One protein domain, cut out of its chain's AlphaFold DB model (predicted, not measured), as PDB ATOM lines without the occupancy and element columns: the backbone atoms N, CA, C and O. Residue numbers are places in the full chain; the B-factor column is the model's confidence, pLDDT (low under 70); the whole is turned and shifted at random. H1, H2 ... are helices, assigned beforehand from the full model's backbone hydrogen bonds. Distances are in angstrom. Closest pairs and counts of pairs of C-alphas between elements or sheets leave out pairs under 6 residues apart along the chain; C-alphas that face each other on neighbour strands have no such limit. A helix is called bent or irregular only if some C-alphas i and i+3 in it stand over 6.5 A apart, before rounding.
ATOM      1  N   ILE A  25     -28.735  43.805  16.608       62.44
ATOM      2  CA  ILE A  25     -27.808  43.359  17.634       62.44
ATOM      3  C   ILE A  25     -27.821  41.850  17.492       62.44
ATOM      4  O   ILE A  25     -28.882  41.238  17.596       62.44
ATOM      5  N   ASP A  26     -26.662  41.283  17.179       86.19
ATOM      6  CA  ASP A  26     -26.475  39.848  17.113       86.19
ATOM      7  C   ASP A  26     -26.827  39.287  18.497       86.19
ATOM      8  O   ASP A  26     -26.035  39.331  19.444       86.19
ATOM      9  N   ARG A  27     -28.090  38.868  18.644       91.12
ATOM     10  CA  ARG A  27     -28.675  38.444  19.918       91.12
ATOM     11  C   ARG A  27     -27.966  37.209  20.448       91.12
ATOM     12  O   ARG A  27     -27.892  37.038  21.660       91.12
ATOM     13  N   ILE A  28     -27.387  36.405  19.557       93.81
ATOM     14  CA  ILE A  28     -26.550  35.262  19.910       93.81
ATOM     15  C   ILE A  28     -25.276  35.775  20.579       93.81
ATOM     16  O   ILE A  28     -24.953  35.353  21.690       93.81
ATOM     17  N   ARG A  29     -24.587  36.744  19.960       93.56
ATOM     18  CA  ARG A  29     -23.395  37.368  20.551       93.56
ATOM     19  C   ARG A  29     -23.698  38.001  21.909       93.56
ATOM     20  O   ARG A  29     -22.926  37.804  22.844       93.56
ATOM     21  N   LEU A  30     -24.809  38.729  22.038       94.69
ATOM     22  CA  LEU A  30     -25.219  39.321  23.317       94.69
ATOM     23  C   LEU A  30     -25.514  38.245  24.374       94.69
ATOM     24  O   LEU A  30     -25.030  38.352  25.497       94.69
ATOM     25  N   CYS A  31     -26.231  37.183  24.000       97.00
ATOM     26  CA  CYS A  31     -26.504  36.034  24.866       97.00
ATOM     27  C   CYS A  31     -25.208  35.409  25.397       97.00
ATOM     28  O   CYS A  31     -25.051  35.253  26.606       97.00
ATOM     29  N   ILE A  32     -24.231  35.152  24.521       97.31
ATOM     30  CA  ILE A  32     -22.936  34.569  24.903       97.31
ATOM     31  C   ILE A  32     -22.143  35.510  25.825       97.31
ATOM     32  O   ILE A  32     -21.585  35.053  26.826       97.31
ATOM     33  N   MET A  33     -22.102  36.815  25.532       97.44
ATOM     34  CA  MET A  33     -21.415  37.791  26.392       97.44
ATOM     35  C   MET A  33     -22.037  37.845  27.790       97.44
ATOM     36  O   MET A  33     -21.306  37.821  28.783       97.44
ATOM     37  N   ASN A  34     -23.367  37.826  27.877       97.62
ATOM     38  CA  ASN A  34     -24.065  37.813  29.155       97.62
ATOM     39  C   ASN A  34     -23.821  36.499  29.914       97.62
ATOM     40  O   ASN A  34     -23.569  36.540  31.114       97.62
ATOM     41  N   CYS A  35     -23.762  35.343  29.240       98.31
ATOM     42  CA  CYS A  35     -23.345  34.092  29.887       98.31
ATOM     43  C   CYS A  35     -21.935  34.207  30.504       98.31
ATOM     44  O   CYS A  35     -21.709  33.745  31.625       98.31
ATOM     45  N   GLY A  36     -20.991  34.852  29.811       98.06
ATOM     46  CA  GLY A  36     -19.646  35.118  30.335       98.06
ATOM     47  C   GLY A  36     -19.641  36.073  31.536       98.06
ATOM     48  O   GLY A  36     -18.953  35.828  32.533       98.06
ATOM     49  N   GLN A  37     -20.454  37.127  31.485       98.12
ATOM     50  CA  GLN A  37     -20.623  38.065  32.593       98.12
ATOM     51  C   GLN A  37     -21.225  37.375  33.822       98.12
ATOM     52  O   GLN A  37     -20.668  37.465  34.914       98.12
ATOM     53  N   CYS A  38     -22.315  36.629  33.648       98.12
ATOM     54  CA  CYS A  38     -22.981  35.918  34.733       98.12
ATOM     55  C   CYS A  38     -22.036  34.867  35.330       98.12
ATOM     56  O   CYS A  38     -21.959  34.717  36.546       98.12
ATOM     57  N   LYS A  39     -21.226  34.194  34.501       97.88
ATOM     58  CA  LYS A  39     -20.183  33.283  34.989       97.88
ATOM     59  C   LYS A  39     -19.149  33.993  35.862       97.88
ATOM     60  O   LYS A  39     -18.745  33.438  36.879       97.88
ATOM     61  N   SER A  40     -18.748  35.204  35.489       97.62
ATOM     62  CA  SER A  40     -17.810  36.015  36.276       97.62
ATOM     63  C   SER A  40     -18.432  36.492  37.595       97.62
ATOM     64  O   SER A  40     -17.752  36.527  38.612       97.62
ATOM     65  N   MET A  41     -19.732  36.802  37.589       96.38
ATOM     66  CA  MET A  41     -20.475  37.297  38.754       96.38
ATOM     67  C   MET A  41     -20.803  36.197  39.773       96.38
ATOM     68  O   MET A  41     -20.619  36.383  40.971       96.38
ATOM     69  N   TYR A  42     -21.276  35.043  39.303       95.06
ATOM     70  CA  TYR A  42     -21.754  33.938  40.145       95.06
ATOM     71  C   TYR A  42     -20.730  32.806  40.310       95.06
ATOM     72  O   TYR A  42     -20.958  31.850  41.053       95.06
ATOM     73  N   GLY A  43     -19.600  32.873  39.606       94.75
ATOM     74  CA  GLY A  43     -18.506  31.918  39.731       94.75
ATOM     75  C   GLY A  43     -18.939  30.475  39.463       94.75
ATOM     76  O   GLY A  43     -19.553  30.150  38.444       94.75
ATOM     77  N   GLN A  44     -18.592  29.564  40.369       93.62
ATOM     78  CA  GLN A  44     -18.868  28.130  40.220       93.62
ATOM     79  C   GLN A  44     -20.359  27.761  40.244       93.62
ATOM     80  O   GLN A  44     -20.730  26.718  39.705       93.62
ATOM     81  N   TYR A  45     -21.208  28.623  40.809       93.81
ATOM     82  CA  TYR A  45     -22.646  28.379  40.918       93.81
ATOM     83  C   TYR A  45     -23.373  28.544  39.585       93.81
ATOM     84  O   TYR A  45     -24.458  28.001  39.415       93.81
ATOM     85  N   PHE A  46     -22.768  29.241  38.622       96.75
ATOM     86  CA  PHE A  46     -23.347  29.438  37.300       96.75
ATOM     87  C   PHE A  46     -22.721  28.513  36.254       96.75
ATOM     88  O   PHE A  46     -21.496  28.430  36.083       96.75
ATOM     89  N   LEU A  47     -23.581  27.823  35.516       97.00
ATOM     90  CA  LEU A  47     -23.262  26.854  34.476       97.00
ATOM     91  C   LEU A  47     -23.042  27.577  33.140       97.00
ATOM     92  O   LEU A  47     -23.758  27.364  32.168       97.00
ATOM     93  N   GLY A  48     -22.026  28.445  33.095       96.75
ATOM     94  CA  GLY A  48     -21.770  29.332  31.952       96.75
ATOM     95  C   GLY A  48     -21.632  28.623  30.603       96.75
ATOM     96  O   GLY A  48     -22.129  29.131  29.603       96.75
ATOM     97  N   GLN A  49     -21.040  27.425  30.574       96.88
ATOM     98  CA  GLN A  49     -20.961  26.618  29.352       96.88
ATOM     99  C   GLN A  49     -22.345  26.150  28.881       96.88
ATOM    100  O   GLN A  49     -22.627  26.228  27.691       96.88
ATOM    101  N   GLN A  50     -23.220  25.716  29.795       97.56
ATOM    102  CA  GLN A  50     -24.590  25.321  29.444       97.56
ATOM    103  C   GLN A  50     -25.405  26.527  28.963       97.56
ATOM    104  O   GLN A  50     -26.118  26.415  27.973       97.56
ATOM    105  N   CYS A  51     -25.240  27.693  29.599       97.88
ATOM    106  CA  CYS A  51     -25.840  28.948  29.136       97.88
ATOM    107  C   CYS A  51     -25.403  29.287  27.702       97.88
ATOM    108  O   CYS A  51     -26.243  29.497  26.830       97.88
ATOM    109  N   ALA A  52     -24.092  29.285  27.430       97.62
ATOM    110  CA  ALA A  52     -23.565  29.613  26.107       97.62
ATOM    111  C   ALA A  52     -23.997  28.594  25.040       97.62
ATOM    112  O   ALA A  52     -24.344  28.987  23.928       97.62
ATOM    113  N   GLN A  53     -24.032  27.305  25.390       97.75
ATOM    114  CA  GLN A  53     -24.525  26.256  24.500       97.75
ATOM    115  C   GLN A  53     -26.005  26.469  24.163       97.75
ATOM    116  O   GLN A  53     -26.374  26.438  22.995       97.75
ATOM    117  N   HIS A  54     -26.833  26.811  25.156       96.75
ATOM    118  CA  HIS A  54     -28.245  27.113  24.941       96.75
ATOM    119  C   HIS A  54     -28.459  28.295  23.979       96.75
ATOM    120  O   HIS A  54     -29.393  28.260  23.177       96.75
ATOM    121  N   CYS A  55     -27.581  29.312  24.002       96.75
ATOM    122  CA  CYS A  55     -27.611  30.414  23.032       96.75
ATOM    123  C   CYS A  55     -27.375  29.936  21.587       96.75
ATOM    124  O   CYS A  55     -27.972  30.469  20.653       96.75
ATOM    125  N   ILE A  56     -26.481  28.961  21.398       96.12
ATOM    126  CA  ILE A  56     -26.132  28.414  20.081       96.12
ATOM    127  C   ILE A  56     -27.250  27.493  19.581       96.12
ATOM    128  O   ILE A  56     -27.687  27.628  18.438       96.12
ATOM    129  N   ASP A  57     -27.739  26.607  20.450       96.94
ATOM    130  CA  ASP A  57     -28.765  25.613  20.122       96.94
ATOM    131  C   ASP A  57     -30.101  26.272  19.745       96.94
ATOM    132  O   ASP A  57     -30.788  25.816  18.832       96.94
ATOM    133  N   HIS A  58     -30.443  27.391  20.392       95.31
ATOM    134  CA  HIS A  58     -31.706  28.109  20.192       95.31
ATOM    135  C   HIS A  58     -31.522  29.453  19.481       95.31
ATOM    136  O   HIS A  58     -32.292  30.394  19.696       95.31
ATOM    137  N   LYS A  59     -30.505  29.562  18.617       92.00
ATOM    138  CA  LYS A  59     -30.175  30.804  17.907       92.00
ATOM    139  C   LYS A  59     -31.357  31.413  17.141       92.00
ATOM    140  O   LYS A  59     -31.521  32.628  17.152       92.00
ATOM    141  N   GLU A  60     -32.198  30.582  16.524       92.06
ATOM    142  CA  GLU A  60     -33.359  31.046  15.753       92.06
ATOM    143  C   GLU A  60     -34.416  31.675  16.671       92.06
ATOM    144  O   GLU A  60     -34.921  32.749  16.363       92.06
ATOM    145  N   LEU A  61     -34.666  31.080  17.847       92.44
ATOM    146  CA  LEU A  61     -35.592  31.620  18.854       92.44
ATOM    147  C   LEU A  61     -35.063  32.914  19.487       92.44
ATOM    148  O   LEU A  61     -35.829  33.814  19.827       92.44
ATOM    149  N   LEU A  62     -33.741  33.030  19.652       90.75
ATOM    150  CA  LEU A  62     -33.115  34.283  20.082       90.75
ATOM    151  C   LEU A  62     -33.302  35.372  19.029       90.75
ATOM    152  O   LEU A  62     -33.631  36.499  19.389       90.75
ATOM    153  N   MET A  63     -33.100  35.055  17.746       86.50
ATOM    154  CA  MET A  63     -33.238  36.012  16.645       86.50
ATOM    155  C   MET A  63     -34.694  36.421  16.392       86.50
ATOM    156  O   MET A  63     -34.938  37.600  16.142       86.50
ATOM    157  N   SER A  64     -35.653  35.496  16.516       89.94
ATOM    158  CA  SER A  64     -37.092  35.798  16.453       89.94
ATOM    159  C   SER A  64     -37.574  36.605  17.667       89.94
ATOM    160  O   SER A  64     -38.578  37.312  17.583       89.94
ATOM    161  N   GLY A  65     -36.840  36.540  18.785       87.06
ATOM    162  CA  GLY A  65     -37.158  37.215  20.041       87.06
ATOM    163  C   GLY A  65     -38.063  36.412  20.979       87.06
ATOM    164  O   GLY A  65     -38.428  36.923  22.034       87.06
ATOM    165  N   GLU A  66     -38.401  35.171  20.624       89.75
ATOM    166  CA  GLU A  66     -39.187  34.250  21.457       89.75
ATOM    167  C   GLU A  66     -38.398  33.779  22.684       89.75
ATOM    168  O   GLU A  66     -38.957  33.618  23.769       89.75
ATOM    169  N   LEU A  67     -37.082  33.606  22.526       90.62
ATOM    170  CA  LEU A  67     -36.168  33.359  23.632       90.62
ATOM    171  C   LEU A  67     -35.538  34.676  24.089       90.62
ATOM    172  O   LEU A  67     -34.927  35.413  23.311       90.62
ATOM    173  N   GLN A  68     -35.661  34.962  25.382       92.69
ATOM    174  CA  GLN A  68     -35.053  36.143  25.985       92.69
ATOM    175  C   GLN A  68     -33.552  35.939  26.213       92.69
ATOM    176  O   GLN A  68     -33.088  34.850  26.555       92.69
ATOM    177  N   VAL A  69     -32.793  37.020  26.041       95.00
ATOM    178  CA  VAL A  69     -31.367  37.069  26.372       95.00
ATOM    179  C   VAL A  69     -31.225  37.033  27.903       95.00
ATOM    180  O   VAL A  69     -31.921  37.797  28.572       95.00
ATOM    181  N   PRO A  70     -30.341  36.195  28.474       96.56
ATOM    182  CA  PRO A  70     -30.128  36.159  29.917       96.56
ATOM    183  C   PRO A  70     -29.577  37.498  30.422       96.56
ATOM    184  O   PRO A  70     -28.687  38.077  29.801       96.56
ATOM    185  N   ASP A  71     -30.074  37.969  31.562       96.25
ATOM    186  CA  ASP A  71     -29.603  39.173  32.250       96.25
ATOM    187  C   ASP A  71     -29.132  38.801  33.660       96.25
ATOM    188  O   ASP A  71     -29.893  38.311  34.496       96.25
ATOM    189  N   CYS A  72     -27.853  39.058  33.932       96.56
ATOM    190  CA  CYS A  72     -27.214  38.731  35.204       96.56
ATOM    191  C   CYS A  72     -27.802  39.499  36.392       96.56
ATOM    192  O   CYS A  72     -27.585  39.105  37.528       96.56
ATOM    193  N   ASN A  73     -28.551  40.575  36.151       96.06
ATOM    194  CA  ASN A  73     -29.247  41.333  37.189       96.06
ATOM    195  C   ASN A  73     -30.719  40.924  37.338       96.06
ATOM    196  O   ASN A  73     -31.409  41.426  38.224       96.06
ATOM    197  N   ALA A  74     -31.201  40.002  36.502       94.88
ATOM    198  CA  ALA A  74     -32.564  39.496  36.508       94.88
ATOM    199  C   ALA A  74     -32.555  37.996  36.859       94.88
ATOM    200  O   ALA A  74     -32.526  37.155  35.954       94.88
ATOM    201  N   PRO A  75     -32.612  37.623  38.157       89.81
ATOM    202  CA  PRO A  75     -32.416  36.243  38.612       89.81
ATOM    203  C   PRO A  75     -33.279  35.215  37.874       89.81
ATOM    204  O   PRO A  75     -32.795  34.151  37.502       89.81
ATOM    205  N   HIS A  76     -34.538  35.552  37.589       91.94
ATOM    206  CA  HIS A  76     -35.474  34.677  36.879       91.94
ATOM    207  C   HIS A  76     -34.993  34.268  35.475       91.94
ATOM    208  O   HIS A  76     -35.303  33.167  35.033       91.94
ATOM    209  N   SER A  77     -34.212  35.114  34.795       94.06
ATOM    210  CA  SER A  77     -33.672  34.837  33.456       94.06
ATOM    211  C   SER A  77     -32.466  33.884  33.470       94.06
ATOM    212  O   SER A  77     -32.115  33.317  32.436       94.06
ATOM    213  N   ILE A  78     -31.845  33.681  34.640       94.38
ATOM    214  CA  ILE A  78     -30.628  32.873  34.808       94.38
ATOM    215  C   ILE A  78     -30.822  31.618  35.662       94.38
ATOM    216  O   ILE A  78     -29.937  30.763  35.669       94.38
ATOM    217  N   LEU A  79     -31.964  31.473  36.349       93.44
ATOM    218  CA  LEU A  79     -32.297  30.304  37.177       93.44
ATOM    219  C   LEU A  79     -32.027  28.946  36.497       93.44
ATOM    220  O   LEU A  79     -31.478  28.077  37.174       93.44
ATOM    221  N   PRO A  80     -32.335  28.737  35.198       92.56
ATOM    222  CA  PRO A  80     -32.045  27.466  34.526       92.56
ATOM    223  C   PRO A  80     -30.558  27.088  34.509       92.56
ATOM    224  O   PRO A  80     -30.222  25.916  34.362       92.56
ATOM    225  N   TYR A  81     -29.666  28.068  34.668       94.56
ATOM    226  CA  TYR A  81     -28.216  27.901  34.592       94.56
ATOM    227  C   TYR A  81     -27.534  27.998  35.960       94.56
ATOM    228  O   TYR A  81     -26.305  28.009  36.033       94.56
ATOM    229  N   ILE A  82     -28.294  28.080  37.051       93.31
ATOM    230  CA  ILE A  82     -27.747  28.004  38.403       93.31
ATOM    231  C   ILE A  82     -27.684  26.534  38.810       93.31
ATOM    232  O   ILE A  82     -28.668  25.798  38.707       93.31
ATOM    233  N   ARG A  83     -26.518  26.088  39.286       87.69
ATOM    234  CA  ARG A  83     -26.369  24.762  39.884       87.69
ATOM    235  C   ARG A  83     -27.346  24.680  41.053       87.69
ATOM    236  O   ARG A  83     -27.232  25.456  41.998       87.69
ATOM    237  N   LYS A  84     -28.287  23.735  40.999       77.94
ATOM    238  CA  LYS A  84     -29.082  23.389  42.176       77.94
ATOM    239  C   LYS A  84     -28.097  22.991  43.269       77.94
ATOM    240  O   LYS A  84     -27.359  22.022  43.097       77.94
ATOM    241  N   LEU A  85     -28.059  23.769  44.345       60.59
ATOM    242  CA  LEU A  85     -27.498  23.306  45.602       60.59
ATOM    243  C   LEU A  85     -28.436  22.183  46.038       60.59
ATOM    244  O   LEU A  85     -29.523  22.431  46.551       60.59
TER     245      LEU A  85
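AT A GLANCE: This is residues 25 to 85 of the 96 residues of the protein "Hypothetical protein" of Oppiella nova (UniProt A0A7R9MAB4). A helical hairpin makes the long body: H1 and H2 lie side by side and run opposite ways, with the short helix H3 set crosswise at the end where H2 finishes and H1 begins. From H3 the chain folds back along the hairpin through residues 65 to 74, a stretch with no named element, to the short helix H4, which stands crosswise to H2 toward the other end of the body. The printed part has 61 residues with four named helices, in the order H1, H2, H3, H4, and no named strand; the class is all helix, and 42 of the 61 residues are in the helices. The whole is compact, with a radius of gyration of the C-alphas of 10.7 A, yet elongated in outline, with spans of 33 by 19 by 17 A.

IN THESE COORDINATES: The printed part begins at Ile 25, and H1 follows as residues 27 to 45, from C-alpha 27 at (-28.675, 38.444, 19.918) to C-alpha 45 at (-22.646, 28.379, 40.918). H1 is the longest helix, with 19 residues and 24.1 A from first to last C-alpha. It has a kink of 60 degrees near residue 39 and is irregular: C-alphas 41 and 44 are 9.4 A apart, against about 5 A in a regular helix. H2 is residues 48 to 57, 14.2 A from first to last C-alpha, and begins with C-alpha 48 at (-21.770, 29.332, 31.952). H3 is residues 59 to 64, 8.7 A long by the same measure. H4 is residues 75 to 81, 10.2 A long, and ends with C-alpha 81 at (-28.216, 27.901, 34.592). H4 is irregular too, with C-alphas 77 and 80 at 7.6 A. Residues 82 to 85 follow H4.

HOW THE PARTS SIT: H1 and H2 form a helical hairpin. They touch, with 15 pairs of C-alphas within 8 A; the closest C-alphas are those of Ile 32 and Ala 52, 5.1 A apart. Their lines stand at a shallow tilt of 21 degrees, and they run opposite ways. H1 touches H3 with residues 27 to 28 alone, and the closest C-alphas are those of Ile 28 and Lys 59, 6.1 A apart. The two stand at a steep tilt of 60 degrees and run opposite ways. H2 and H3 are close but not clearly touching, their closest C-alphas being those of Cys 55 and Leu 62, 7.3 A apart. They run the same way at a steep tilt of 65 degrees. H2 and H4 only just touch, with 3 pairs of C-alphas within 8 A; the closest are those of Cys 51 and Tyr 81, 6.0 A apart. Their lines are about perpendicular, at 89 degrees. Of these 3 pairs of helices that touch, 1 is at a shallow tilt, and the helix packing is mostly crossed, lines at large angles to each other, but only just. H1 and H4 are near each other, with 7 pairs of C-alphas within 10 A, while H3 and H4 are apart. In H2 and H3 every O i to N i+4 pair is within hydrogen-bond range, in H1 13 of 15 and in H4 1 of 3; in H4, 2 of 4 O i to N i+3 pairs are within range.

THE WHOLE: The two C-alphas farthest apart are those of the first and last printed residues, Ile 25 and Leu 85, at 34.4 A. The printed part has no cut. The links from H1 to H2 and from H2 to H3 are tight, with 2 residues and 1 residue, and the link from H3 to H4, with 10 residues, is short. The mean pLDDT of the printed part is 93.2, and residues 25 and 85 are under 70.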